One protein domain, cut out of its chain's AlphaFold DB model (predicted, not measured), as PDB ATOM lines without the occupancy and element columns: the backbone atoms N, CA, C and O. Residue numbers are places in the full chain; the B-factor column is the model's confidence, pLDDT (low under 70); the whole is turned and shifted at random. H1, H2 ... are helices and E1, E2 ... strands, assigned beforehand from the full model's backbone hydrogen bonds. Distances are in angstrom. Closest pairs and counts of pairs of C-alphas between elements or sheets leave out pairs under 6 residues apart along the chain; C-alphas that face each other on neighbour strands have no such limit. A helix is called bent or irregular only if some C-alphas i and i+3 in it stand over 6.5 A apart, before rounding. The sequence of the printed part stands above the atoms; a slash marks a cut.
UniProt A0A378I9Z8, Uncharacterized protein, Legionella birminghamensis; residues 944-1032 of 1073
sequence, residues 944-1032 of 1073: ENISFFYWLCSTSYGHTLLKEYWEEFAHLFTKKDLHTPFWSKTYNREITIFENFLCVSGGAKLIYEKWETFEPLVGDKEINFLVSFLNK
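AT A GLANCE: This is residues 944 to 1032 of the 1073 residues of an uncharacterized protein of Legionella birminghamensis (UniProt A0A378I9Z8). Three helices, H1, H5 and H8, run the same way side by side in a row with H5 in the middle, and a small hairpin of two strands, E2 and E3, leads into the start of H5. H2 makes a corner with H1 and H6 a corner with H5; H3, which follows H2, and H7, which follows H6, lie to one side of the row and close to each other, the four-residue H4 lies by Ile 993 where H5 begins, and the strand E1, residues 944 to 947, leads into H1. The printed part has 89 residues, with eight named helices and three named strands in the order E1 H1 H2 H3 H4 E2 E3 H5 H6 H7 H8; it is mostly helix, and the sheet, order E2 - E3, is antiparallel. The whole is compact, with a radius of gyration of the C-alphas of 12.1 A and spans of 33 by 29 by 23 A.

HOW THE PARTS SIT: E2, residues 981 to 984, and E3, residues 989 to 992, form an antiparallel hairpin at 135 degrees, with N 982 and O 991 at 2.9 A and N 991 and O 982 at 2.9 A. H5, residues 993 to 999, is the hub, touching four helices. It touches H1, residues 948 to 954, at a shallow tilt of 32 degrees, only just short of steep, with closest C-alphas Cys 953 and Phe 997 at 5.1 A. It touches H8, residues 1020 to 1032, at a shallow tilt of 12 degrees, with closest C-alphas Glu 995 and Glu 1022 at 7.4 A. H5 and H6, residues 1003 to 1009, touch only at the corner, C-alphas Leu 998 and Ala 1004 at 4.8 A. H5 and H4, residues 975 to 978, only just touch, with 3 pairs of C-alphas within 8 A, the closest Leu 978 and Ile 993 at 5.0 A. H2, residues 956 to 964, touches H1 only at the corner, C-alphas Leu 952 and Gly 958 at 4.0 A. H3, residues 966 to 972, is irregular, with C-alphas 968 and 971 7.6 A apart; it is close but not clearly touching H7, residues 1011 to 1014, C-alphas Ala 970 and Thr 1013 at 7.4 A. E1, residues 944 to 947, pairs with no named strand and is apart from E2 and E3. Each O i to N i+4 pair is within hydrogen-bond range in H1, H2, H5, H6 and H8, against 1 of 3 in H3, where 2 of 4 O i to N i+3 pairs are; H4 and H7 are too short for an O i to N i+4 pair.

IN THESE COORDINATES: E1 begins at C-alpha 944, (187.834, 176.987, 149.187), and H8 ends at C-alpha 1032, (201.490, 151.688, 154.840). From first to last C-alpha H8 is 18.3 A long, H2 12.5 A and E3 10.1 A.

THE WHOLE: The C-alphas of Glu 967 and Asn 988, the two farthest apart, are 33.3 A apart. The printed part has no cut, and its links are tight. The mean pLDDT of the printed part is 79.7, and residues 944 to 948 are under 70.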
ATOM      1  N   GLU A 944     186.711 177.774 149.690       48.97
ATOM      2  CA  GLU A 944     187.834 176.987 149.187       48.97
ATOM      3  C   GLU A 944     187.851 177.050 147.654       48.97
ATOM      4  O   GLU A 944     186.851 176.828 146.973       48.97
ATOM      5  N   ASN A 945     189.004 177.428 147.106       50.56
ATOM      6  CA  ASN A 945     189.202 177.658 145.680       50.56
ATOM      7  C   ASN A 945     189.500 176.310 145.006       50.56
ATOM      8  O   ASN A 945     190.658 175.922 144.860       50.56
ATOM      9  N   ILE A 946     188.458 175.551 144.683       57.88
ATOM     10  CA  ILE A 946     188.586 174.186 144.171       57.88
ATOM     11  C   ILE A 946     188.288 174.193 142.662       57.88
ATOM     12  O   ILE A 946     187.176 174.494 142.238       57.88
ATOM     13  N   SER A 947     189.290 173.885 141.828       64.62
ATOM     14  CA  SER A 947     189.104 173.705 140.378       64.62
ATOM     15  C   SER A 947     188.381 172.388 140.065       64.62
ATOM     16  O   SER A 947     188.382 171.456 140.874       64.62
ATOM     17  N   PHE A 948     187.784 172.264 138.874       69.31
ATOM     18  CA  PHE A 948     187.162 171.002 138.447       69.31
ATOM     19  C   PHE A 948     188.165 169.838 138.451       69.31
ATOM     20  O   PHE A 948     187.842 168.747 138.917       69.31
ATOM     21  N   PHE A 949     189.404 170.095 138.016       73.06
ATOM     22  CA  PHE A 949     190.498 169.123 138.072       73.06
ATOM     23  C   PHE A 949     190.770 168.651 139.505       73.06
ATOM     24  O   PHE A 949     190.887 167.454 139.754       73.06
ATOM     25  N   TYR A 950     190.785 169.569 140.472       74.19
ATOM     26  CA  TYR A 950     190.902 169.196 141.875       74.19
ATOM     27  C   TYR A 950     189.731 168.319 142.322       74.19
ATOM     28  O   TYR A 950     189.961 167.294 142.954       74.19
ATOM     29  N   TRP A 951     188.484 168.680 142.002       76.06
ATOM     30  CA  TRP A 951     187.311 167.883 142.387       76.06
ATOM     31  C   TRP A 951     187.359 166.463 141.800       76.06
ATOM     32  O   TRP A 951     187.084 165.491 142.512       76.06
ATOM     33  N   LEU A 952     187.773 166.345 140.534       73.94
ATOM     34  CA  LEU A 952     187.953 165.075 139.832       73.94
ATOM     35  C   LEU A 952     188.988 164.193 140.548       73.94
ATOM     36  O   LEU A 952     188.774 162.996 140.717       73.94
ATOM     37  N   CYS A 953     190.058 164.816 141.045       78.94
ATOM     38  CA  CYS A 953     191.166 164.187 141.759       78.94
ATOM     39  C   CYS A 953     190.950 163.994 143.271       78.94
ATOM     40  O   CYS A 953     191.778 163.383 143.936       78.94
ATOM     41  N   SER A 954     189.888 164.563 143.842       73.50
ATOM     42  CA  SER A 954     189.716 164.667 145.302       73.50
ATOM     43  C   SER A 954     188.430 164.023 145.808       73.50
ATOM     44  O   SER A 954     188.118 164.104 146.996       73.50
ATOM     45  N   THR A 955     187.659 163.390 144.923       73.69
ATOM     46  CA  THR A 955     186.393 162.744 145.268       73.69
ATOM     47  C   THR A 955     186.342 161.321 144.732       73.69
ATOM     48  O   THR A 955     186.817 161.030 143.636       73.69
ATOM     49  N   SER A 956     185.728 160.412 145.492       73.50
ATOM     50  CA  SER A 956     185.568 159.013 145.074       73.50
ATOM     51  C   SER A 956     184.781 158.884 143.767       73.50
ATOM     52  O   SER A 956     185.068 158.013 142.957       73.50
ATOM     53  N   TYR A 957     183.809 159.770 143.538       71.44
ATOM     54  CA  TYR A 957     183.042 159.810 142.297       71.44
ATOM     55  C   TYR A 957     183.874 160.334 141.115       71.44
ATOM     56  O   TYR A 957     183.810 159.751 140.035       71.44
ATOM     57  N   GLY A 958     184.715 161.356 141.321       76.12
ATOM     58  CA  GLY A 958     185.677 161.809 140.312       76.12
ATOM     59  C   GLY A 958     186.645 160.703 139.882       76.12
ATOM     60  O   GLY A 958     186.888 160.525 138.692       76.12
ATOM     61  N   HIS A 959     187.100 159.868 140.819       79.38
ATOM     62  CA  HIS A 959     187.920 158.695 140.507       79.38
ATOM     63  C   HIS A 959     187.177 157.624 139.711       79.38
ATOM     64  O   HIS A 959     187.756 157.028 138.807       79.38
ATOM     65  N   THR A 960     185.905 157.369 140.030       78.75
ATOM     66  CA  THR A 960     185.070 156.459 139.235       78.75
ATOM     67  C   THR A 960     184.947 156.961 137.798       78.75
ATOM     68  O   THR A 960     185.171 156.184 136.876       78.75
ATOM     69  N   LEU A 961     184.695 158.262 137.605       74.94
ATOM     70  CA  LEU A 961     184.647 158.883 136.278       74.94
ATOM     71  C   LEU A 961     185.984 158.784 135.543       74.94
ATOM     72  O   LEU A 961     186.006 158.419 134.376       74.94
ATOM     73  N   LEU A 962     187.102 159.062 136.215       81.44
ATOM     74  CA  LEU A 962     188.430 158.916 135.621       81.44
ATOM     75  C   LEU A 962     188.748 157.475 135.243       81.44
ATOM     76  O   LEU A 962     189.415 157.239 134.246       81.44
ATOM     77  N   LYS A 963     188.284 156.504 136.028       81.94
ATOM     78  CA  LYS A 963     188.463 155.090 135.711       81.94
ATOM     79  C   LYS A 963     187.647 154.682 134.485       81.94
ATOM     80  O   LYS A 963     188.139 153.935 133.647       81.94
ATOM     81  N   GLU A 964     186.406 155.149 134.401       79.75
ATOM     82  CA  GLU A 964     185.473 154.813 133.323       79.75
ATOM     83  C   GLU A 964     185.805 155.549 132.014       79.75
ATOM     84  O   GLU A 964     185.725 154.964 130.938       79.75
ATOM     85  N   TYR A 965     186.269 156.797 132.114       79.25
ATOM     86  CA  TYR A 965     186.508 157.715 130.997       79.25
ATOM     87  C   TYR A 965     187.960 158.217 130.967       79.25
ATOM     88  O   TYR A 965     188.223 159.381 130.668       79.25
ATOM     89  N   TRP A 966     188.928 157.353 131.292       83.44
ATOM     90  CA  TRP A 966     190.342 157.745 131.384       83.44
ATOM     91  C   TRP A 966     190.854 158.400 130.104       83.44
ATOM     92  O   TRP A 966     191.441 159.475 130.154       83.44
ATOM     93  N   GLU A 967     190.586 157.783 128.955       80.88
ATOM     94  CA  GLU A 967     191.058 158.273 127.655       80.88
ATOM     95  C   GLU A 967     190.489 159.667 127.325       80.88
ATOM     96  O   GLU A 967     191.132 160.463 126.645       80.88
ATOM     97  N   GLU A 968     189.316 160.003 127.871       75.44
ATOM     98  CA  GLU A 968     188.690 161.319 127.731       75.44
ATOM     99  C   GLU A 968     189.358 162.387 128.620       75.44
ATOM    100  O   GLU A 968     189.358 163.564 128.264       75.44
ATOM    101  N   PHE A 969     189.954 162.009 129.752       79.00
ATOM    102  CA  PHE A 969     190.473 162.942 130.761       79.00
ATOM    103  C   PHE A 969     191.994 162.874 130.971       79.00
ATOM    104  O   PHE A 969     192.549 163.707 131.683       79.00
ATOM    105  N   ALA A 970     192.703 161.937 130.339       81.44
ATOM    106  CA  ALA A 970     194.143 161.737 130.529       81.44
ATOM    107  C   ALA A 970     194.966 162.996 130.209       81.44
ATOM    108  O   ALA A 970     195.884 163.350 130.946       81.44
ATOM    109  N   HIS A 971     194.583 163.726 129.157       78.25
ATOM    110  CA  HIS A 971     195.244 164.964 128.728       78.25
ATOM    111  C   HIS A 971     195.194 166.101 129.766       78.25
ATOM    112  O   HIS A 971     195.938 167.073 129.650       78.25
ATOM    113  N   LEU A 972     194.333 165.982 130.782       72.94
ATOM    114  CA  LEU A 972     194.186 166.958 131.859       72.94
ATOM    115  C   LEU A 972     195.282 166.850 132.916       72.94
ATOM    116  O   LEU A 972     195.525 167.798 133.660       72.94
ATOM    117  N   PHE A 973     195.935 165.694 133.004       80.19
ATOM    118  CA  PHE A 973     196.990 165.450 133.970       80.19
ATOM    119  C   PHE A 973     198.288 166.039 133.432       80.19
ATOM    120  O   PHE A 973     199.025 165.406 132.682       80.19
ATOM    121  N   THR A 974     198.579 167.278 133.821       82.25
ATOM    122  CA  THR A 974     199.896 167.874 133.587       82.25
ATOM    123  C   THR A 974     200.751 167.772 134.842       82.25
ATOM    124  O   THR A 974     200.259 167.793 135.976       82.25
ATOM    125  N   LYS A 975     202.073 167.727 134.653       81.19
ATOM    126  CA  LYS A 975     203.034 167.791 135.760       81.19
ATOM    127  C   LYS A 975     202.842 169.051 136.610       81.19
ATOM    128  O   LYS A 975     203.067 169.027 137.808       81.19
ATOM    129  N   LYS A 976     202.405 170.163 136.019       81.88
ATOM    130  CA  LYS A 976     202.165 171.404 136.762       81.88
ATOM    131  C   LYS A 976     200.947 171.281 137.683       81.88
ATOM    132  O   LYS A 976     201.022 171.663 138.848       81.88
ATOM    133  N   ASP A 977     199.851 170.726 137.177       79.00
ATOM    134  CA  ASP A 977     198.590 170.669 137.919       79.00
ATOM    135  C   ASP A 977     198.648 169.630 139.045       79.00
ATOM    136  O   ASP A 977     198.293 169.936 140.181       79.00
ATOM    137  N   LEU A 978     199.210 168.443 138.789       82.06
ATOM    138  CA  LEU A 978     199.380 167.398 139.812       82.06
ATOM    139  C   LEU A 978     200.240 167.836 141.005       82.06
ATOM    140  O   LEU A 978     200.009 167.394 142.133       82.06
ATOM    141  N   HIS A 979     201.212 168.713 140.757       83.50
ATOM    142  CA  HIS A 979     202.148 169.215 141.764       83.50
ATOM    143  C   HIS A 979     201.687 170.518 142.418       83.50
ATOM    144  O   HIS A 979     202.393 171.049 143.271       83.50
ATOM    145  N   THR A 980     200.520 171.048 142.042       81.81
ATOM    146  CA  THR A 980     199.999 172.278 142.642       81.81
ATOM    147  C   THR A 980     199.681 172.025 144.124       81.81
ATOM    148  O   THR A 980     198.856 171.157 144.424       81.81
ATOM    149  N   PRO A 981     200.342 172.732 145.065       81.00
ATOM    150  CA  PRO A 981     200.103 172.557 146.490       81.00
ATOM    151  C   PRO A 981     198.813 173.263 146.911       81.00
ATOM    152  O   PRO A 981     198.477 174.336 146.407       81.00
ATOM    153  N   PHE A 982     198.101 172.675 147.867       78.38
ATOM    154  CA  PHE A 982     196.927 173.276 148.485       78.38
ATOM    155  C   PHE A 982     196.803 172.847 149.951       78.38
ATOM    156  O   PHE A 982     197.296 171.795 150.363       78.38
ATOM    157  N   TRP A 983     196.113 173.652 150.757       80.62
ATOM    158  CA  TRP A 983     195.870 173.336 152.161       80.62
ATOM    159  C   TRP A 983     194.738 172.314 152.313       80.62
ATOM    160  O   TRP A 983     193.588 172.613 151.992       80.62
ATOM    161  N   SER A 984     195.028 171.128 152.854       78.12
ATOM    162  CA  SER A 984     193.997 170.132 153.160       78.12
ATOM    163  C   SER A 984     193.582 170.196 154.625       78.12
ATOM    164  O   SER A 984     194.382 169.925 155.522       78.12
ATOM    165  N   LYS A 985     192.297 170.470 154.884       73.62
ATOM    166  CA  LYS A 985     191.719 170.406 156.240       73.62
ATOM    167  C   LYS A 985     191.781 169.001 156.841       73.62
ATOM    168  O   LYS A 985     192.008 168.871 158.038       73.62
ATOM    169  N   THR A 986     191.622 167.962 156.018       75.50
ATOM    170  CA  THR A 986     191.651 166.557 156.459       75.50
ATOM    171  C   THR A 986     193.007 166.173 157.045       75.50
ATOM    172  O   THR A 986     193.071 165.444 158.031       75.50
ATOM    173  N   TYR A 987     194.090 166.686 156.457       77.88
ATOM    174  CA  TYR A 987     195.461 166.379 156.880       77.88
ATOM    175  C   TYR A 987     196.115 167.499 157.689       77.88
ATOM    176  O   TYR A 987     197.217 167.308 158.199       77.88
ATOM    177  N   ASN A 988     195.442 168.646 157.808       83.38
ATOM    178  CA  ASN A 988     195.921 169.848 158.482       83.38
ATOM    179  C   ASN A 988     197.340 170.268 158.040       83.38
ATOM    180  O   ASN A 988     198.177 170.633 158.867       83.38
ATOM    181  N   ARG A 989     197.627 170.153 156.737       87.19
ATOM    182  CA  ARG A 989     198.899 170.533 156.100       87.19
ATOM    183  C   ARG A 989     198.687 170.863 154.624       87.19
ATOM    184  O   ARG A 989     197.661 170.488 154.049       87.19
ATOM    185  N   GLU A 990     199.675 171.502 154.003       83.94
ATOM    186  CA  GLU A 990     199.748 171.565 152.543       83.94
ATOM    187  C   GLU A 990     200.070 170.184 151.971       83.94
ATOM    188  O   GLU A 990     200.975 169.492 152.453       83.94
ATOM    189  N   ILE A 991     199.301 169.790 150.961       85.38
ATOM    190  CA  ILE A 991     199.525 168.589 150.162       85.38
ATOM    191  C   ILE A 991     199.410 168.928 148.675       85.38
ATOM    192  O   ILE A 991     198.789 169.926 148.309       85.38
ATOM    193  N   THR A 992     200.000 168.110 147.809       87.31
ATOM    194  CA  THR A 992     199.802 168.220 146.355       87.31
ATOM    195  C   THR A 992     198.497 167.548 145.919       87.31
ATOM    196  O   THR A 992     197.952 166.690 146.624       87.31
ATOM    197  N   ILE A 993     197.984 167.900 144.732       83.31
ATOM    198  CA  ILE A 993     196.831 167.201 144.132       83.31
ATOM    199  C   ILE A 993     197.130 165.707 143.981       83.31
ATOM    200  O   ILE A 993     196.264 164.886 144.265       83.31
ATOM    201  N   PHE A 994     198.365 165.349 143.618       86.31
ATOM    202  CA  PHE A 994     198.801 163.958 143.536       86.31
ATOM    203  C   PHE A 994     198.735 163.221 144.886       86.31
ATOM    204  O   PHE A 994     198.211 162.108 144.953       86.31
ATOM    205  N   GLU A 995     199.211 163.835 145.977       84.44
ATOM    206  CA  GLU A 995     199.098 163.251 147.323       84.44
ATOM    207  C   GLU A 995     197.627 163.027 147.709       84.44
ATOM    208  O   GLU A 995     197.278 161.972 148.241       84.44
ATOM    209  N   ASN A 996     196.748 163.987 147.405       84.44
ATOM    210  CA  ASN A 996     195.321 163.858 147.695       84.44
ATOM    211  C   ASN A 996     194.641 162.776 146.847       84.44
ATOM    212  O   ASN A 996     193.850 161.991 147.371       84.44
ATOM    213  N   PHE A 997     195.001 162.697 145.563       85.94
ATOM    214  CA  PHE A 997     194.529 161.671 144.636       85.94
ATOM    215  C   PHE A 997     194.826 160.272 145.165       85.94
ATOM    216  O   PHE A 997     193.976 159.391 145.144       85.94
ATOM    217  N   LEU A 998     196.013 160.043 145.720       85.12
ATOM    218  CA  LEU A 998     196.351 158.744 146.300       85.12
ATOM    219  C   LEU A 998     195.530 158.396 147.536       85.12
ATOM    220  O   LEU A 998     195.183 157.234 147.754       85.12
ATOM    221  N   CYS A 999     195.218 159.408 148.334       82.19
ATOM    222  CA  CYS A 999     194.490 159.259 149.579       82.19
ATOM    223  C   CYS A 999     192.991 158.974 149.401       82.19
ATOM    224  O   CYS A 999     192.362 158.443 150.321       82.19
ATOM    225  N   VAL A1000     192.407 159.304 148.249       82.31
ATOM    226  CA  VAL A1000     190.994 159.047 147.958       82.31
ATOM    227  C   VAL A1000     190.812 157.615 147.439       82.31
ATOM    228  O   VAL A1000     191.578 157.118 146.612       82.31
ATOM    229  N   SER A1001     189.771 156.932 147.929       79.19
ATOM    230  CA  SER A1001     189.481 155.534 147.577       79.19
ATOM    231  C   SER A1001     189.486 155.313 146.056       79.19
ATOM    232  O   SER A1001     188.862 156.064 145.307       79.19
ATOM    233  N   GLY A1002     190.227 154.299 145.601       80.62
ATOM    234  CA  GLY A1002     190.405 153.968 144.183       80.62
ATOM    235  C   GLY A1002     191.535 154.713 143.458       80.62
ATOM    236  O   GLY A1002     191.963 154.236 142.412       80.62
ATOM    237  N   GLY A1003     192.079 155.804 144.009       84.88
ATOM    238  CA  GLY A1003     193.088 156.627 143.327       84.88
ATOM    239  C   GLY A1003     194.431 155.924 143.132       84.88
ATOM    240  O   GLY A1003     194.950 155.876 142.021       84.88
ATOM    241  N   ALA A1004     194.949 155.268 144.175       84.62
ATOM    242  CA  ALA A1004     196.169 154.455 144.068       84.62
ATOM    243  C   ALA A1004     196.034 153.306 143.052       84.62
ATOM    244  O   ALA A1004     196.973 153.009 142.317       84.62
ATOM    245  N   LYS A1005     194.846 152.692 142.971       84.75
ATOM    246  CA  LYS A1005     194.551 151.647 141.986       84.75
ATOM    247  C   LYS A1005     194.535 152.210 140.565       84.75
ATOM    248  O   LYS A1005     195.110 151.595 139.679       84.75
ATOM    249  N   LEU A1006     193.926 153.375 140.362       84.56
ATOM    250  CA  LEU A1006     193.877 154.032 139.058       84.56
ATOM    251  C   LEU A1006     195.268 154.492 138.587       84.56
ATOM    252  O   LEU A1006     195.606 154.279 137.428       84.56
ATOM    253  N   ILE A1007     196.100 155.040 139.482       86.25
ATOM    254  CA  ILE A1007     197.504 155.373 139.177       86.25
ATOM    255  C   ILE A1007     198.281 154.128 138.756       86.25
ATOM    256  O   ILE A1007     199.040 154.187 137.796       86.25
ATOM    257  N   TYR A1008     198.078 153.001 139.441       85.56
ATOM    258  CA  TYR A1008     198.711 151.739 139.071       85.56
ATOM    259  C   TYR A1008     198.231 151.234 137.700       85.56
ATOM    260  O   TYR A1008     199.043 150.880 136.851       85.56
ATOM    261  N   GLU A1009     196.916 151.239 137.458       86.38
ATOM    262  CA  GLU A1009     196.312 150.801 136.190       86.38
ATOM    263  C   GLU A1009     196.715 151.688 134.999       86.38
ATOM    264  O   GLU A1009     196.740 151.212 133.865       86.38
ATOM    265  N   LYS A1010     197.033 152.964 135.243       90.44
ATOM    266  CA  LYS A1010     197.388 153.963 134.223       90.44
ATOM    267  C   LYS A1010     198.800 154.526 134.419       90.44
ATOM    268  O   LYS A1010     199.066 155.682 134.081       90.44
ATOM    269  N   TRP A1011     199.709 153.707 134.953       88.31
ATOM    270  CA  TRP A1011     201.058 154.131 135.339       88.31
ATOM    271  C   TRP A1011     201.837 154.767 134.190       88.31
ATOM    272  O   TRP A1011     202.450 155.804 134.393       88.31
ATOM    273  N   GLU A1012     201.730 154.234 132.971       84.94
ATOM    274  CA  GLU A1012     202.412 154.771 131.781       84.94
ATOM    275  C   GLU A1012     202.080 156.250 131.505       84.94
ATOM    276  O   GLU A1012     202.898 156.987 130.960       84.94
ATOM    277  N   THR A1013     200.889 156.714 131.905       84.69
ATOM    278  CA  THR A1013     200.500 158.130 131.796       84.69
ATOM    279  C   THR A1013     201.014 158.962 132.973       84.69
ATOM    280  O   THR A1013     201.402 160.111 132.782       84.69
ATOM    281  N   PHE A1014     201.032 158.408 134.189       84.25
ATOM    282  CA  PHE A1014     201.462 159.123 135.397       84.25
ATOM    283  C   PHE A1014     202.981 159.181 135.564       84.25
ATOM    284  O   PHE A1014     203.495 160.196 136.022       84.25
ATOM    285  N   GLU A1015     203.711 158.143 135.171       85.19
ATOM    286  CA  GLU A1015     205.168 158.043 135.275       85.19
ATOM    287  C   GLU A1015     205.909 159.303 134.779       85.19
ATOM    288  O   GLU A1015     206.710 159.844 135.541       85.19
ATOM    289  N   PRO A1016     205.615 159.873 133.589       85.62
ATOM    290  CA  PRO A1016     206.285 161.097 133.138       85.62
ATOM    291  C   PRO A1016     205.850 162.373 133.888       85.62
ATOM    292  O   PRO A1016     206.517 163.410 133.802       85.62
ATOM    293  N   LEU A1017     204.729 162.333 134.610       84.12
ATOM    294  CA  LEU A1017     204.124 163.482 135.292       84.12
ATOM    295  C   LEU A1017     204.509 163.567 136.774       84.12
ATOM    296  O   LEU A1017     204.412 164.634 137.386       84.12
ATOM    297  N   VAL A1018     204.947 162.458 137.359       82.00
ATOM    298  CA  VAL A1018     205.222 162.299 138.788       82.00
ATOM    299  C   VAL A1018     206.732 162.439 139.023       82.00
ATOM    300  O   VAL A1018     207.540 161.892 138.280       82.00
ATOM    301  N   GLY A1019     207.146 163.254 139.998       79.62
ATOM    302  CA  GLY A1019     208.563 163.440 140.329       79.62
ATOM    303  C   GLY A1019     209.063 162.402 141.335       79.62
ATOM    304  O   GLY A1019     208.273 161.708 141.973       79.62
ATOM    305  N   ASP A1020     210.383 162.330 141.547       77.62
ATOM    306  CA  ASP A1020     210.996 161.390 142.504       77.62
ATOM    307  C   ASP A1020     210.409 161.511 143.923       77.62
ATOM    308  O   ASP A1020     210.316 160.529 144.661       77.62
ATOM    309  N   LYS A1021     209.987 162.717 144.331       79.69
ATOM    310  CA  LYS A1021     209.354 162.956 145.638       79.69
ATOM    311  C   LYS A1021     208.003 162.258 145.757       79.69
ATOM    312  O   LYS A1021     207.723 161.625 146.773       79.69
ATOM    313  N   GLU A1022     207.183 162.349 144.726       81.88
ATOM    314  CA  GLU A1022     205.845 161.777 144.684       81.88
ATOM    315  C   GLU A1022     205.889 160.256 144.489       81.88
ATOM    316  O   GLU A1022     205.080 159.550 145.085       81.88
ATOM    317  N   ILE A1023     206.876 159.736 143.746       79.62
ATOM    318  CA  ILE A1023     207.157 158.293 143.669       79.62
ATOM    319  C   ILE A1023     207.501 157.751 145.062       79.62
ATOM    320  O   ILE A1023     206.927 156.757 145.504       79.62
ATOM    321  N   ASN A1024     208.384 158.432 145.800       80.44
ATOM    322  CA  ASN A1024     208.718 158.044 147.172       80.44
ATOM    323  C   ASN A1024     207.498 158.106 148.107       80.44
ATOM    324  O   ASN A1024     207.318 157.223 148.951       80.44
ATOM    325  N   PHE A1025     206.632 159.111 147.939       80.88
ATOM    326  CA  PHE A1025     205.366 159.192 148.667       80.88
ATOM    327  C   PHE A1025     204.423 158.033 148.315       80.88
ATOM    328  O   PHE A1025     203.888 157.403 149.222       80.88
ATOM    329  N   LEU A1026     204.260 157.705 147.030       80.62
ATOM    330  CA  LEU A1026     203.455 156.578 146.553       80.62
ATOM    331  C   LEU A1026     203.938 155.253 147.152       80.62
ATOM    332  O   LEU A1026     203.134 154.494 147.689       80.62
ATOM    333  N   VAL A1027     205.249 154.999 147.119       80.25
ATOM    334  CA  VAL A1027     205.865 153.800 147.711       80.25
ATOM    335  C   VAL A1027     205.609 153.749 149.218       80.25
ATOM    336  O   VAL A1027     205.176 152.721 149.741       80.25
ATOM    337  N   SER A1028     205.811 154.864 149.926       82.56
ATOM    338  CA  SER A1028     205.529 154.958 151.363       82.56
ATOM    339  C   SER A1028     204.047 154.722 151.682       82.56
ATOM    340  O   SER A1028     203.721 153.990 152.620       82.56
ATOM    341  N   PHE A1029     203.145 155.293 150.884       82.81
ATOM    342  CA  PHE A1029     201.700 155.151 151.031       82.81
ATOM    343  C   PHE A1029     201.242 153.705 150.804       82.81
ATOM    344  O   PHE A1029     200.488 153.172 151.621       82.81
ATOM    345  N   LEU A1030     201.724 153.049 149.744       79.44
ATOM    346  CA  LEU A1030     201.403 151.653 149.433       79.44
ATOM    347  C   LEU A1030     201.918 150.696 150.515       79.44
ATOM    348  O   LEU A1030     201.155 149.844 150.967       79.44
ATOM    349  N   ASN A1031     203.150 150.884 151.000       79.06
ATOM    350  CA  ASN A1031     203.697 150.090 152.107       79.06
ATOM    351  C   ASN A1031     202.835 150.222 153.374       79.06
ATOM    352  O   ASN A1031     202.495 149.224 154.001       79.06
ATOM    353  N   LYS A1032     202.374 151.439 153.692       79.75
ATOM    354  CA  LYS A1032     201.490 151.688 154.840       79.75
ATOM    355  C   LYS A1032     200.103 151.042 154.689       79.75
ATOM    356  O   LYS A1032     199.509 150.628 155.681       79.75
TER     357      LYS A1032